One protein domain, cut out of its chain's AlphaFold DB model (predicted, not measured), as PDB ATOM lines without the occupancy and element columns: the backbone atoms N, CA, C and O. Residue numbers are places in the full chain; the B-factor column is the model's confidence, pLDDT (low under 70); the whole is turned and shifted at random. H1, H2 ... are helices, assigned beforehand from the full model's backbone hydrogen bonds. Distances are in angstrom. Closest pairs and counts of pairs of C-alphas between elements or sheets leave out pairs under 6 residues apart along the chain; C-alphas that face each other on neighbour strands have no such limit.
ATOM      1  N   MET A  19      16.068 -26.828  19.076       89.12
ATOM      2  CA  MET A  19      17.394 -26.405  19.538       89.12
ATOM      3  C   MET A  19      17.445 -26.155  21.054       89.12
ATOM      4  O   MET A  19      18.370 -26.608  21.729       89.12
ATOM      5  N   GLN A  20      16.450 -25.473  21.625       89.50
ATOM      6  CA  GLN A  20      16.388 -25.244  23.075       89.50
ATOM      7  C   GLN A  20      16.316 -26.565  23.851       89.50
ATOM      8  O   GLN A  20      16.980 -26.725  24.878       89.50
ATOM      9  N   ARG A  21      15.563 -27.537  23.327       90.88
ATOM     10  CA  ARG A  21      15.472 -28.889  23.887       90.88
ATOM     11  C   ARG A  21      16.796 -29.644  23.765       90.88
ATOM     12  O   ARG A  21      17.239 -30.236  24.747       90.88
ATOM     13  N   LEU A  22      17.502 -29.534  22.638       91.62
ATOM     14  CA  LEU A  22      18.853 -30.087  22.485       91.62
ATOM     15  C   LEU A  22      19.840 -29.496  23.508       91.62
ATOM     16  O   LEU A  22      20.624 -30.234  24.100       91.62
ATOM     17  N   LEU A  23      19.799 -28.185  23.759       90.56
ATOM     18  CA  LEU A  23      20.659 -27.542  24.761       90.56
ATOM     19  C   LEU A  23      20.313 -27.976  26.192       90.56
ATOM     20  O   LEU A  23      21.209 -28.145  27.026       90.56
ATOM     21  N   LYS A  24      19.027 -28.198  26.477       91.50
ATOM     22  CA  LYS A  24      18.563 -28.740  27.757       91.50
ATOM     23  C   LYS A  24      19.048 -30.179  27.958       91.50
ATOM     24  O   LYS A  24      19.583 -30.480  29.024       91.50
ATOM     25  N   GLU A  25      18.992 -31.012  26.918       92.81
ATOM     26  CA  GLU A  25      19.565 -32.367  26.916       92.81
ATOM     27  C   GLU A  25      21.086 -32.361  27.076       92.81
ATOM     28  O   GLU A  25      21.617 -33.093  27.912       92.81
ATOM     29  N   LYS A  26      21.794 -31.480  26.356       92.56
ATOM     30  CA  LYS A  26      23.245 -31.281  26.508       92.56
ATOM     31  C   LYS A  26      23.602 -31.032  27.972       92.56
ATOM     32  O   LYS A  26      24.504 -31.669  28.514       92.56
ATOM     33  N   LYS A  27      22.866 -30.124  28.627       92.12
ATOM     34  CA  LYS A  27      23.054 -29.788  30.043       92.12
ATOM     35  C   LYS A  27      22.711 -30.963  30.962       92.12
ATOM     36  O   LYS A  27      23.485 -31.236  31.875       92.12
ATOM     37  N   ARG A  28      21.595 -31.663  30.726       93.12
ATOM     38  CA  ARG A  28      21.185 -32.848  31.505       93.12
ATOM     39  C   ARG A  28      22.260 -33.934  31.486       93.12
ATOM     40  O   ARG A  28      22.558 -34.520  32.521       93.12
ATOM     41  N   LEU A  29      22.854 -34.167  30.319       94.00
ATOM     42  CA  LEU A  29      23.858 -35.206  30.085       94.00
ATOM     43  C   LEU A  29      25.291 -34.748  30.378       94.00
ATOM     44  O   LEU A  29      26.220 -35.538  30.253       94.00
ATOM     45  N   SER A  30      25.483 -33.486  30.777       94.94
ATOM     46  CA  SER A  30      26.807 -32.889  30.998       94.94
ATOM     47  C   SER A  30      27.747 -33.026  29.787       94.94
ATOM     48  O   SER A  30      28.956 -33.184  29.948       94.94
ATOM     49  N   ILE A  31      27.194 -32.958  28.573       92.88
ATOM     50  CA  ILE A  31      27.960 -33.004  27.322       92.88
ATOM     51  C   ILE A  31      28.612 -31.631  27.102       92.88
ATOM     52  O   ILE A  31      27.936 -30.599  27.151       92.88
ATOM     53  N   SER A  32      29.922 -31.594  26.859       92.12
ATOM     54  CA  SER A  32      30.615 -30.333  26.556       92.12
ATOM     55  C   SER A  32      30.274 -29.815  25.156       92.12
ATOM     56  O   SER A  32      29.820 -30.568  24.292       92.12
ATOM     57  N   ASP A  33      30.523 -28.528  24.898       90.31
ATOM     58  CA  ASP A  33      30.354 -27.966  23.552       90.31
ATOM     59  C   ASP A  33      31.215 -28.683  22.510       90.31
ATOM     60  O   ASP A  33      30.713 -29.001  21.438       90.31
ATOM     61  N   ASP A  34      32.451 -29.051  22.851       90.50
ATOM     62  CA  ASP A  34      33.344 -29.794  21.953       90.50
ATOM     63  C   ASP A  34      32.819 -31.199  21.633       90.50
ATOM     64  O   ASP A  34      32.899 -31.675  20.497       90.50
ATOM     65  N   GLN A  35      32.265 -31.889  22.635       92.56
ATOM     66  CA  GLN A  35      31.660 -33.205  22.438       92.56
ATOM     67  C   GLN A  35      30.419 -33.106  21.552       92.56
ATOM     68  O   GLN A  35      30.261 -33.909  20.632       92.56
ATOM     69  N   MET A  36      29.569 -32.106  21.790       92.44
ATOM     70  CA  MET A  36      28.376 -31.878  20.981       92.44
ATOM     71  C   MET A  36      28.740 -31.472  19.546       92.44
ATOM     72  O   MET A  36      28.220 -32.057  18.598       92.44
ATOM     73  N   ALA A  37      29.708 -30.570  19.366       90.06
ATOM     74  CA  ALA A  37      30.266 -30.187  18.068       90.06
ATOM     75  C   ALA A  37      30.755 -31.409  17.279       90.06
ATOM     76  O   ALA A  37      30.448 -31.562  16.095       90.06
ATOM     77  N   LYS A  38      31.460 -32.330  17.948       91.75
ATOM     78  CA  LYS A  38      31.945 -33.577  17.346       91.75
ATOM     79  C   LYS A  38      30.813 -34.525  16.947       91.75
ATOM     80  O   LYS A  38      30.908 -35.153  15.893       91.75
ATOM     81  N   ILE A  39      29.766 -34.646  17.766       91.56
ATOM     82  CA  ILE A  39      28.592 -35.483  17.461       91.56
ATOM     83  C   ILE A  39      27.833 -34.923  16.254       91.56
ATOM     84  O   ILE A  39      27.470 -35.679  15.353       91.56
ATOM     85  N   LEU A  40      27.618 -33.607  16.228       88.56
ATOM     86  CA  LEU A  40      26.855 -32.927  15.183       88.56
ATOM     87  C   LEU A  40      27.664 -32.698  13.900       88.56
ATOM     88  O   LEU A  40      27.077 -32.462  12.850       88.56
ATOM     89  N   GLY A  41      28.996 -32.776  13.967       86.19
ATOM     90  CA  GLY A  41      29.872 -32.402  12.857       86.19
ATOM     91  C   GLY A  41      29.875 -30.894  12.592       86.19
ATOM     92  O   GLY A  41      30.103 -30.482  11.460       86.19
ATOM     93  N   VAL A  42      29.609 -30.087  13.624       82.81
ATOM     94  CA  VAL A  42      29.517 -28.622  13.553       82.81
ATOM     95  C   VAL A  42      30.606 -28.031  14.452       82.81
ATOM     96  O   VAL A  42      30.382 -27.895  15.653       82.81
ATOM     97  N   PRO A  43      31.791 -27.696  13.908       73.50
ATOM     98  CA  PRO A  43      32.923 -27.204  14.698       73.50
ATOM     99  C   PRO A  43      32.613 -25.933  15.503       73.50
ATOM    100  O   PRO A  43      33.182 -25.729  16.568       73.50
ATOM    101  N   GLU A  44      31.681 -25.106  15.025       74.00
ATOM    102  CA  GLU A  44      31.298 -23.824  15.633       74.00
ATOM    103  C   GLU A  44      30.022 -23.919  16.490       74.00
ATOM    104  O   GLU A  44      29.306 -22.933  16.676       74.00
ATOM    105  N   PHE A  45      29.701 -25.106  17.016       76.00
ATOM    106  CA  PHE A  45      28.467 -25.327  17.779       76.00
ATOM    107  C   PHE A  45      28.296 -24.356  18.961       76.00
ATOM    108  O   PHE A  45      27.178 -23.923  19.234       76.00
ATOM    109  N   SER A  46      29.384 -23.964  19.629       69.75
ATOM    110  CA  SER A  46      29.350 -22.979  20.718       69.75
ATOM    111  C   SER A  46      28.823 -21.618  20.245       69.75
ATOM    112  O   SER A  46      27.914 -21.069  20.868       69.75
ATOM    113  N   SER A  47      29.301 -21.122  19.102       66.75
ATOM    114  CA  SER A  47      28.830 -19.885  18.464       66.75
ATOM    115  C   SER A  47      27.364 -19.981  18.036       66.75
ATOM    116  O   SER A  47      26.588 -19.055  18.263       66.75
ATOM    117  N   VAL A  48      26.963 -21.129  17.479       66.94
ATOM    118  CA  VAL A  48      25.573 -21.402  17.072       66.94
ATOM    119  C   VAL A  48      24.641 -21.414  18.288       66.94
ATOM    120  O   VAL A  48      23.588 -20.786  18.266       66.94
ATOM    121  N   SER A  49      25.057 -22.052  19.385       65.31
ATOM    122  CA  SER A  49      24.271 -22.139  20.620       65.31
ATOM    123  C   SER A  49      24.112 -20.807  21.363       65.31
ATOM    124  O   SER A  49      23.159 -20.645  22.122       65.31
ATOM    125  N   ALA A  50      25.037 -19.866  21.151       65.44
ATOM    126  CA  ALA A  50      25.027 -18.539  21.762       65.44
ATOM    127  C   ALA A  50      24.275 -17.489  20.922       65.44
ATOM    128  O   ALA A  50      24.019 -16.388  21.410       65.44
ATOM    129  N   SER A  51      23.924 -17.813  19.673       64.88
ATOM    130  CA  SER A  51      23.200 -16.907  18.783       64.88
ATOM    131  C   SER A  51      21.724 -16.801  19.170       64.88
ATOM    132  O   SER A  51      21.037 -17.807  19.351       64.88
ATOM    133  N   SER A  52      21.205 -15.572  19.224       56.09
ATOM    134  CA  SER A  52      19.766 -15.300  19.342       56.09
ATOM    135  C   SER A  52      18.972 -15.731  18.103       56.09
ATOM    136  O   SER A  52      17.760 -15.895  18.186       56.09
ATOM    137  N   GLU A  53      19.654 -15.932  16.972       58.69
ATOM    138  CA  GLU A  53      19.098 -16.386  15.694       58.69
ATOM    139  C   GLU A  53      19.499 -17.837  15.399       58.69
ATOM    140  O   GLU A  53      19.792 -18.200  14.260       58.69
ATOM    141  N   CYS A  54      19.587 -18.684  16.428       63.16
ATOM    142  CA  CYS A  54      19.924 -20.079  16.196       63.16
ATOM    143  C   CYS A  54      18.818 -20.746  15.353       63.16
ATOM    144  O   CYS A  54      17.664 -20.768  15.794       63.16
ATOM    145  N   PRO A  55      19.141 -21.304  14.168       66.62
ATOM    146  CA  PRO A  55      18.163 -22.034  13.373       66.62
ATOM    147  C   PRO A  55      17.608 -23.202  14.190       66.62
ATOM    148  O   PRO A  55      18.321 -23.780  15.021       66.62
ATOM    149  N   ASP A  56      16.332 -23.539  13.979       74.38
ATOM    150  CA  ASP A  56      15.749 -24.669  14.695       74.38
ATOM    151  C   ASP A  56      16.484 -25.963  14.327       74.38
ATOM    152  O   ASP A  56      16.924 -26.161  13.192       74.38
ATOM    153  N   PHE A  57      16.666 -26.834  15.315       79.94
ATOM    154  CA  PHE A  57      17.466 -28.039  15.149       79.94
ATOM    155  C   PHE A  57      16.696 -29.068  14.303       79.94
ATOM    156  O   PHE A  57      15.626 -29.515  14.726       79.94
ATOM    157  N   PRO A  58      17.210 -29.489  13.132       76.94
ATOM    158  CA  PRO A  58      16.429 -30.250  12.160       76.94
ATOM    159  C   PRO A  58      16.413 -31.749  12.498       76.94
ATOM    160  O   PRO A  58      17.016 -32.567  11.804       76.94
ATOM    161  N   VAL A  59      15.714 -32.132  13.573       78.00
ATOM    162  CA  VAL A  59      15.677 -33.517  14.101       78.00
ATOM    163  C   VAL A  59      15.344 -34.553  13.019       78.00
ATOM    164  O   VAL A  59      15.930 -35.638  12.996       78.00
ATOM    165  N   GLY A  60      14.428 -34.215  12.105       70.25
ATOM    166  CA  GLY A  60      13.985 -35.097  11.020       70.25
ATOM    167  C   GLY A  60      15.023 -35.331   9.916       70.25
ATOM    168  O   GLY A  60      14.988 -36.371   9.262       70.25
ATOM    169  N   GLU A  61      15.980 -34.418   9.746       79.81
ATOM    170  CA  GLU A  61      16.937 -34.408   8.627       79.81
ATOM    171  C   GLU A  61      18.358 -34.796   9.064       79.81
ATOM    172  O   GLU A  61      19.309 -34.722   8.286       79.81
ATOM    173  N   LEU A  62      18.522 -35.249  10.311       82.88
ATOM    174  CA  LEU A  62      19.830 -35.630  10.834       82.88
ATOM    175  C   LEU A  62      20.432 -36.804  10.045       82.88
ATOM    176  O   LEU A  62      19.793 -37.868   9.972       82.88
ATOM    177  N   PRO A  63      21.687 -36.678   9.561       87.56
ATOM    178  CA  PRO A  63      22.430 -37.792   8.984       87.56
ATOM    179  C   PRO A  63      22.475 -38.980   9.950       87.56
ATOM    180  O   PRO A  63      22.635 -38.793  11.159       87.56
ATOM    181  N   SER A  64      22.420 -40.215   9.435       86.88
ATOM    182  CA  SER A  64      22.360 -41.424  10.280       86.88
ATOM    183  C   SER A  64      23.497 -41.498  11.304       86.88
ATOM    184  O   SER A  64      23.287 -41.933  12.433       86.88
ATOM    185  N   LYS A  65      24.693 -41.017  10.938       89.38
ATOM    186  CA  LYS A  65      25.859 -40.956  11.830       89.38
ATOM    187  C   LYS A  65      25.657 -39.992  13.003       89.38
ATOM    188  O   LYS A  65      26.017 -40.335  14.125       89.38
ATOM    189  N   VAL A  66      25.068 -38.822  12.756       89.75
ATOM    190  CA  VAL A  66      24.762 -37.826  13.797       89.75
ATOM    191  C   VAL A  66      23.683 -38.368  14.725       89.75
ATOM    192  O   VAL A  66      23.838 -38.335  15.943       89.75
ATOM    193  N   ARG A  67      22.632 -38.966  14.154       88.88
ATOM    194  CA  ARG A  67      21.554 -39.609  14.915       88.88
ATOM    195  C   ARG A  67      22.084 -40.705  15.841       88.88
ATOM    196  O   ARG A  67      21.766 -40.709  17.025       88.88
ATOM    197  N   ALA A  68      22.929 -41.594  15.317       89.75
ATOM    198  CA  ALA A  68      23.574 -42.636  16.111       89.75
ATOM    199  C   ALA A  68      24.489 -42.047  17.197       89.75
ATOM    200  O   ALA A  68      24.481 -42.527  18.325       89.75
ATOM    201  N   GLY A  69      25.240 -40.985  16.885       93.25
ATOM    202  CA  GLY A  69      26.083 -40.287  17.856       93.25
ATOM    203  C   GLY A  69      25.290 -39.692  19.023       93.25
ATOM    204  O   GLY A  69      25.688 -39.865  20.171       93.25
ATOM    205  N   LEU A  70      24.149 -39.056  18.742       92.69
ATOM    206  CA  LEU A  70      23.256 -38.495  19.761       92.69
ATOM    207  C   LEU A  70      22.634 -39.592  20.634       92.69
ATOM    208  O   LEU A  70      22.679 -39.493  21.859       92.69
ATOM    209  N   LEU A  71      22.126 -40.666  20.022       91.94
ATOM    210  CA  LEU A  71      21.571 -41.806  20.758       91.94
ATOM    211  C   LEU A  71      22.623 -42.470  21.659       91.94
ATOM    212  O   LEU A  71      22.352 -42.733  22.827       91.94
ATOM    213  N   ASN A  72      23.845 -42.670  21.156       92.69
ATOM    214  CA  ASN A  72      24.955 -43.221  21.942       92.69
ATOM    215  C   ASN A  72      25.373 -42.306  23.101       92.69
ATOM    216  O   ASN A  72      25.871 -42.792  24.112       92.69
ATOM    217  N   ALA A  73      25.177 -40.993  22.963       92.88
ATOM    218  CA  ALA A  73      25.408 -40.025  24.029       92.88
ATOM    219  C   ALA A  73      24.254 -39.959  25.052       92.88
ATOM    220  O   ALA A  73      24.354 -39.215  26.025       92.88
ATOM    221  N   GLY A  74      23.175 -40.727  24.857       91.81
ATOM    222  CA  GLY A  74      22.014 -40.764  25.751       91.81
ATOM    223  C   GLY A  74      21.022 -39.619  25.540       91.81
ATOM    224  O   GLY A  74      20.213 -39.345  26.429       91.81
ATOM    225  N   VAL A  75      21.101 -38.936  24.392       92.44
ATOM    226  CA  VAL A  75      20.182 -37.857  24.016       92.44
ATOM    227  C   VAL A  75      18.817 -38.436  23.665       92.44
ATOM    228  O   VAL A  75      18.698 -39.285  22.777       92.44
ATOM    229  N   ASP A  76      17.778 -37.926  24.318       92.94
ATOM    230  CA  ASP A  76      16.396 -38.289  24.030       92.94
ATOM    231  C   ASP A  76      15.908 -37.543  22.775       92.94
ATOM    232  O   ASP A  76      15.398 -36.422  22.828       92.94
ATOM    233  N   LEU A  77      16.085 -38.165  21.604       90.31
ATOM    234  CA  LEU A  77      15.638 -37.592  20.328       90.31
ATOM    235  C   LEU A  77      14.117 -37.395  20.268       90.31
ATOM    236  O   LEU A  77      13.649 -36.512  19.548       90.31
ATOM    237  N   PHE A  78      13.349 -38.190  21.018       89.50
ATOM    238  CA  PHE A  78      11.903 -38.023  21.094       89.50
ATOM    239  C   PHE A  78      11.551 -36.764  21.880       89.50
ATOM    240  O   PHE A  78      10.714 -35.990  21.432       89.50
ATOM    241  N   TYR A  79      12.248 -36.495  22.983       91.62
ATOM    242  CA  TYR A  79      12.122 -35.231  23.702       91.62
ATOM    243  C   TYR A  79      12.486 -34.031  22.830       91.62
ATOM    244  O   TYR A  79      11.720 -33.068  22.777       91.62
ATOM    245  N   ILE A  80      13.594 -34.097  22.084       90.81
ATOM    246  CA  ILE A  80      13.977 -33.007  21.174       90.81
ATOM    247  C   ILE A  80      12.894 -32.765  20.113       90.81
ATOM    248  O   ILE A  80      12.647 -31.616  19.763       90.81
ATOM    249  N   PHE A  81      12.208 -33.812  19.650       88.38
ATOM    250  CA  PHE A  81      11.118 -33.698  18.679       88.38
ATOM    251  C   PHE A  81       9.784 -33.235  19.295       88.38
ATOM    252  O   PHE A  81       9.196 -32.255  18.843       88.38
ATOM    253  N   ALA A  82       9.312 -33.888  20.359       88.00
ATOM    254  CA  ALA A  82       7.952 -33.760  20.897       88.00
ATOM    255  C   ALA A  82       7.846 -32.948  22.203       88.00
ATOM    256  O   ALA A  82       6.747 -32.598  22.632       88.00
ATOM    257  N   GLY A  83       8.970 -32.653  22.857       88.81
ATOM    258  CA  GLY A  83       9.024 -31.825  24.070       88.81
ATOM    259  C   GLY A  83       8.623 -32.575  25.336       88.81
ATOM    260  O   GLY A  83       8.451 -31.963  26.389       88.81
ATOM    261  N   VAL A  84       8.486 -33.899  25.240       90.19
ATOM    262  CA  VAL A  84       8.256 -34.811  26.363       90.19
ATOM    263  C   VAL A  84       9.186 -36.004  26.246       90.19
ATOM    264  O   VAL A  84       9.521 -36.413  25.138       90.19
ATOM    265  N   SER A  85       9.610 -36.557  27.378       89.19
ATOM    266  CA  SER A  85      10.568 -37.663  27.371       89.19
ATOM    267  C   SER A  85       9.983 -38.936  26.759       89.19
ATOM    268  O   SER A  85       8.803 -39.239  26.966       89.19
ATOM    269  N   ALA A  86      10.825 -39.713  26.074       86.75
ATOM    270  CA  ALA A  86      10.542 -41.073  25.622       86.75
ATOM    271  C   ALA A  86      10.123 -42.023  26.763       86.75
ATOM    272  O   ALA A  86       9.406 -42.997  26.508       86.75
ATOM    273  N   ASP A  87      10.497 -41.711  28.006       87.25
ATOM    274  CA  ASP A  87      10.126 -42.467  29.209       87.25
ATOM    275  C   ASP A  87       8.764 -42.046  29.792       87.25
ATOM    276  O   ASP A  87       8.284 -42.642  30.756       87.25
ATOM    277  N   SER A  88       8.106 -41.039  29.206       86.38
ATOM    278  CA  SER A  88       6.759 -40.622  29.618       86.38
ATOM    279  C   SER A  88       5.720 -41.713  29.323       86.38
ATOM    280  O   SER A  88       5.950 -42.622  28.511       86.38
ATOM    281  N   ASP A  89       4.545 -41.609  29.953       89.69
ATOM    282  CA  ASP A  89       3.434 -42.522  29.696       89.69
ATOM    283  C   ASP A  89       3.001 -42.485  28.219       89.69
ATOM    284  O   ASP A  89       3.156 -41.483  27.514       89.69
ATOM    285  N   GLU A  90       2.474 -43.606  27.732       86.50
ATOM    286  CA  GLU A  90       2.149 -43.796  26.317       86.50
ATOM    287  C   GLU A  90       1.135 -42.770  25.798       86.50
ATOM    288  O   GLU A  90       1.304 -42.242  24.698       86.50
ATOM    289  N   VAL A  91       0.129 -42.420  26.606       87.81
ATOM    290  CA  VAL A  91      -0.905 -41.451  26.222       87.81
ATOM    291  C   VAL A  91      -0.286 -40.071  26.014       87.81
ATOM    292  O   VAL A  91      -0.561 -39.419  25.002       87.81
ATOM    293  N   THR A  92       0.580 -39.634  26.929       85.06
ATOM    294  CA  THR A  92       1.307 -38.365  26.814       85.06
ATOM    295  C   THR A  92       2.237 -38.365  25.606       85.06
ATOM    296  O   THR A  92       2.198 -37.419  24.818       85.06
ATOM    297  N   LYS A  93       3.025 -39.428  25.397       87.62
ATOM    298  CA  LYS A  93       3.929 -39.521  24.238       87.62
ATOM    299  C   LYS A  93       3.173 -39.439  22.926       87.62
ATOM    300  O   LYS A  93       3.517 -38.616  22.086       87.62
ATOM    301  N   MET A  94       2.119 -40.236  22.768       87.44
ATOM    302  CA  MET A  94       1.338 -40.255  21.534       87.44
ATOM    303  C   MET A  94       0.681 -38.901  21.271       87.44
ATOM    304  O   MET A  94       0.785 -38.374  20.166       87.44
ATOM    305  N   ARG A  95       0.078 -38.282  22.294       87.81
ATOM    306  CA  ARG A  95      -0.531 -36.950  22.166       87.81
ATOM    307  C   ARG A  95       0.482 -35.904  21.703       87.81
ATOM    308  O   ARG A  95       0.189 -35.123  20.802       87.81
ATOM    309  N   MET A  96       1.658 -35.886  22.318       86.44
ATOM    310  CA  MET A  96       2.685 -34.890  22.019       86.44
ATOM    311  C   MET A  96       3.380 -35.154  20.687       86.44
ATOM    312  O   MET A  96       3.681 -34.208  19.966       86.44
ATOM    313  N   PHE A  97       3.552 -36.422  20.317       86.69
ATOM    314  CA  PHE A  97       4.024 -36.812  18.997       86.69
ATOM    315  C   PHE A  97       3.084 -36.322  17.893       86.69
ATOM    316  O   PHE A  97       3.552 -35.709  16.939       86.69
ATOM    317  N   TYR A  98       1.770 -36.540  18.028       86.31
ATOM    318  CA  TYR A  98       0.809 -36.063  17.031       86.31
ATOM    319  C   TYR A  98       0.809 -34.541  16.924       86.31
ATOM    320  O   TYR A  98       0.861 -34.022  15.815       86.31
ATOM    321  N   ARG A  99       0.843 -33.832  18.058       85.69
ATOM    322  CA  ARG A  99       0.929 -32.369  18.062       85.69
ATOM    323  C   ARG A  99       2.193 -31.862  17.361       85.69
ATOM    324  O   ARG A  99       2.105 -30.988  16.512       85.69
ATOM    325  N   ALA A 100       3.357 -32.435  17.669       84.06
ATOM    326  CA  ALA A 100       4.609 -32.067  17.006       84.06
ATOM    327  C   ALA A 100       4.598 -32.428  15.508       84.06
ATOM    328  O   ALA A 100       5.138 -31.699  14.682       84.06
ATOM    329  N   ALA A 101       3.947 -33.532  15.132       84.38
ATOM    330  CA  ALA A 101       3.783 -33.917  13.736       84.38
ATOM    331  C   ALA A 101       2.864 -32.960  12.955       84.38
ATOM    332  O   ALA A 101       3.080 -32.770  11.760       84.38
ATOM    333  N   GLU A 102       1.866 -32.347  13.595       84.19
ATOM    334  CA  GLU A 102       0.994 -31.338  12.971       84.19
ATOM    335  C   GLU A 102       1.742 -30.047  12.610       84.19
ATOM    336  O   GLU A 102       1.367 -29.379  11.647       84.19
ATOM    337  N   GLU A 103       2.823 -29.726  13.323       81.12
ATOM    338  CA  GLU A 103       3.675 -28.561  13.046       81.12
ATOM    339  C   GLU A 103       4.620 -28.780  11.848       81.12
ATOM    340  O   GLU A 103       5.192 -27.827  11.319       81.12
ATOM    341  N   LEU A 104       4.760 -30.022  11.371       81.50
ATOM    342  CA  LEU A 104       5.541 -30.333  10.174       81.50
ATOM    343  C   LEU A 104       4.850 -29.822   8.905       81.50
ATOM    344  O   LEU A 104       3.621 -29.776   8.811       81.50
ATOM    345  N   SER A 105       5.639 -29.533   7.867       82.75
ATOM    346  CA  SER A 105       5.090 -29.198   6.548       82.75
ATOM    347  C   SER A 105       4.248 -30.344   5.972       82.75
ATOM    348  O   SER A 105       4.483 -31.519   6.257       82.75
ATOM    349  N   SER A 106       3.302 -30.036   5.079       83.06
ATOM    350  CA  SER A 106       2.441 -31.047   4.443       83.06
ATOM    351  C   SER A 106       3.223 -32.184   3.768       83.06
ATOM    352  O   SER A 106       2.763 -33.330   3.762       83.06
ATOM    353  N   LEU A 107       4.404 -31.882   3.212       80.44
ATOM    354  CA  LEU A 107       5.297 -32.876   2.612       80.44
ATOM    355  C   LEU A 107       5.892 -33.801   3.680       80.44
ATOM    356  O   LEU A 107       5.740 -35.016   3.572       80.44
ATOM    357  N   GLN A 108       6.472 -33.235   4.739       79.62
ATOM    358  CA  GLN A 108       7.040 -33.995   5.858       79.62
ATOM    359  C   GLN A 108       5.972 -34.830   6.580       79.62
ATOM    360  O   GLN A 108       6.205 -35.991   6.902       79.62
ATOM    361  N   GLN A 109       4.756 -34.303   6.755       80.50
ATOM    362  CA  GLN A 109       3.633 -35.081   7.282       80.50
ATOM    363  C   GLN A 109       3.265 -36.258   6.372       80.50
ATOM    364  O   GLN A 109       2.907 -37.335   6.854       80.50
ATOM    365  N   ARG A 110       3.312 -36.078   5.044       80.94
ATOM    366  CA  ARG A 110       3.048 -37.157   4.080       80.94
ATOM    367  C   ARG A 110       4.116 -38.242   4.166       80.94
ATOM    368  O   ARG A 110       3.762 -39.419   4.169       80.94
ATOM    369  N   GLU A 111       5.382 -37.857   4.258       81.62
ATOM    370  CA  GLU A 111       6.505 -38.781   4.436       81.62
ATOM    371  C   GLU A 111       6.404 -39.536   5.763       81.62
ATOM    372  O   GLU A 111       6.507 -40.760   5.776       81.62
ATOM    373  N   LEU A 112       6.088 -38.841   6.859       79.75
ATOM    374  CA  LEU A 112       5.874 -39.455   8.167       79.75
ATOM    375  C   LEU A 112       4.720 -40.464   8.141       79.75
ATOM    376  O   LEU A 112       4.864 -41.582   8.632       79.75
ATOM    377  N   ARG A 113       3.586 -40.106   7.523       79.88
ATOM    378  CA  ARG A 113       2.460 -41.032   7.324       79.88
ATOM    379  C   ARG A 113       2.891 -42.257   6.526       79.88
ATOM    380  O   ARG A 113       2.584 -43.372   6.932       79.88
ATOM    381  N   TYR A 114       3.606 -42.065   5.418       77.31
ATOM    382  CA  TYR A 114       4.108 -43.171   4.605       77.31
ATOM    383  C   TYR A 114       5.018 -44.099   5.418       77.31
ATOM    384  O   TYR A 114       4.828 -45.312   5.387       77.31
ATOM    385  N   LEU A 115       5.940 -43.545   6.207       77.75
ATOM    386  CA  LEU A 115       6.802 -44.318   7.103       77.75
ATOM    387  C   LEU A 115       5.980 -45.124   8.117       77.75
ATOM    388  O   LEU A 115       6.159 -46.330   8.212       77.75
ATOM    389  N   ILE A 116       5.019 -44.504   8.807       75.44
ATOM    390  CA  ILE A 116       4.170 -45.193   9.794       75.44
ATOM    391  C   ILE A 116       3.373 -46.338   9.151       75.44
ATOM    392  O   ILE A 116       3.336 -47.440   9.692       75.44
ATOM    393  N   TYR A 117       2.761 -46.108   7.986       74.69
ATOM    394  CA  TYR A 117       1.951 -47.125   7.305       74.69
ATOM    395  C   TYR A 117       2.773 -48.250   6.663       74.69
ATOM    396  O   TYR A 117       2.213 -49.300   6.347       74.69
ATOM    397  N   THR A 118       4.077 -48.044   6.466       72.94
ATOM    398  CA  THR A 118       4.994 -49.043   5.894       72.94
ATOM    399  C   THR A 118       5.783 -49.809   6.954       72.94
ATOM    400  O   THR A 118       6.414 -50.816   6.623       72.94
ATOM    401  N   LEU A 119       5.714 -49.404   8.231       69.06
ATOM    402  CA  LEU A 119       6.288 -50.180   9.328       69.06
ATOM    403  C   LEU A 119       5.595 -51.552   9.427       69.06
ATOM    404  O   LEU A 119       4.360 -51.630   9.420       69.06
ATOM    405  N   PRO A 120       6.359 -52.656   9.548       53.00
ATOM    406  CA  PRO A 120       5.781 -53.973   9.759       53.00
ATOM    407  C   PRO A 120       4.886 -53.957  11.001       53.00
ATOM    408  O   PRO A 120       5.340 -53.606  12.091       53.00
ATOM    409  N   LYS A 121       3.634 -54.409  10.864       57.06
ATOM    410  CA  LYS A 121       2.628 -54.473  11.950       57.06
ATOM    411  C   LYS A 121       3.025 -55.349  13.153       57.06
ATOM    412  O   LYS A 121       2.234 -55.529  14.067       57.06
ATOM    413  N   VAL A 122       4.236 -55.902  13.165       50.28
ATOM    414  CA  VAL A 122       4.781 -56.737  14.242       50.28
ATOM    415  C   VAL A 122       5.015 -55.926  15.529       50.28
ATOM    416  O   VAL A 122       5.035 -56.509  16.606       50.28
ATOM    417  N   PHE A 123       5.114 -54.594  15.438       46.62
ATOM    418  CA  PHE A 123       5.310 -53.687  16.583       46.62
ATOM    419  C   PHE A 123       4.032 -52.992  17.084       46.62
ATOM    420  O   PHE A 123       4.115 -52.151  17.972       46.62
ATOM    421  N   VAL A 124       2.858 -53.326  16.534       39.56
ATOM    422  CA  VAL A 124       1.562 -52.826  17.021       39.56
ATOM    423  C   VAL A 124       0.796 -54.009  17.610       39.56
ATOM    424  O   VAL A 124       0.010 -54.659  16.918       39.56
TER     425      VAL A 124
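Overview. This is residues 19 to 124 of the 125 residues of an uncharacterized protein of Salmonella enterica (UniProt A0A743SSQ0). Short, crossed helices H1 to H4 cluster at one end, H5 lies near the middle, and H6 and H7 make an open V at the other end. H5 packs on H1 and H6, and residues 114 to 124, of which 114 to 118 belong to H7, stick out. The printed part has 106 residues with seven named helices, H1 to H7 in chain order, and no named strand: all helix. It is compact, with a radius of gyration of the C-alphas of 14.9 A, and spans 41 by 28 by 24 A.

Arrangement. Start at H6, residues 90 to 102, which touches H5, residues 77 to 82, at Phe 97 and Ala 82, their closest C-alphas, 5.3 A apart; their lines are only just about perpendicular, at 73 degrees. H7, residues 106 to 118, is close to H6 but not clearly touching, the closest C-alphas, of Gln 109 and Ala 101, being 6.6 A apart; they run opposite ways at a steep tilt of 41 degrees. Go back to H1, residues 19 to 28: it touches H5, with C-alphas 21 and 80 closest at 5.2 A, at a steep tilt of 47 degrees, opposite ways. H2, residues 33 to 40, touches H3, residues 45 to 50, with C-alphas 37 and 45 closest at 5.2 A, and H4, residues 64 to 72, with C-alphas 39 and 69 closest at 5.4 A. H4 and H6 are apart. In H1 to H7 every O i to N i+4 pair is within hydrogen-bond range.

Along the chain. Find C-alpha 90 at (2.149, -43.796, 26.317); from there H6 runs 18.3 A to C-alpha 102. H7 runs 18.2 A, ending at C-alpha 118, (4.994, -49.043, 5.894). H1 begins at C-alpha 19, (17.394, -26.405, 19.538), and measures 14.1 A.

Size, cuts and confidence. The farthest C-alphas, of Ser 52 and Val 122, are 44.4 A apart. The printed part has no cut; the link from H3 to H4, residues 51 to 63, is long. Mean pLDDT of the printed part is 82.3, with residues 46 to 55 and 119 to 124 under 70.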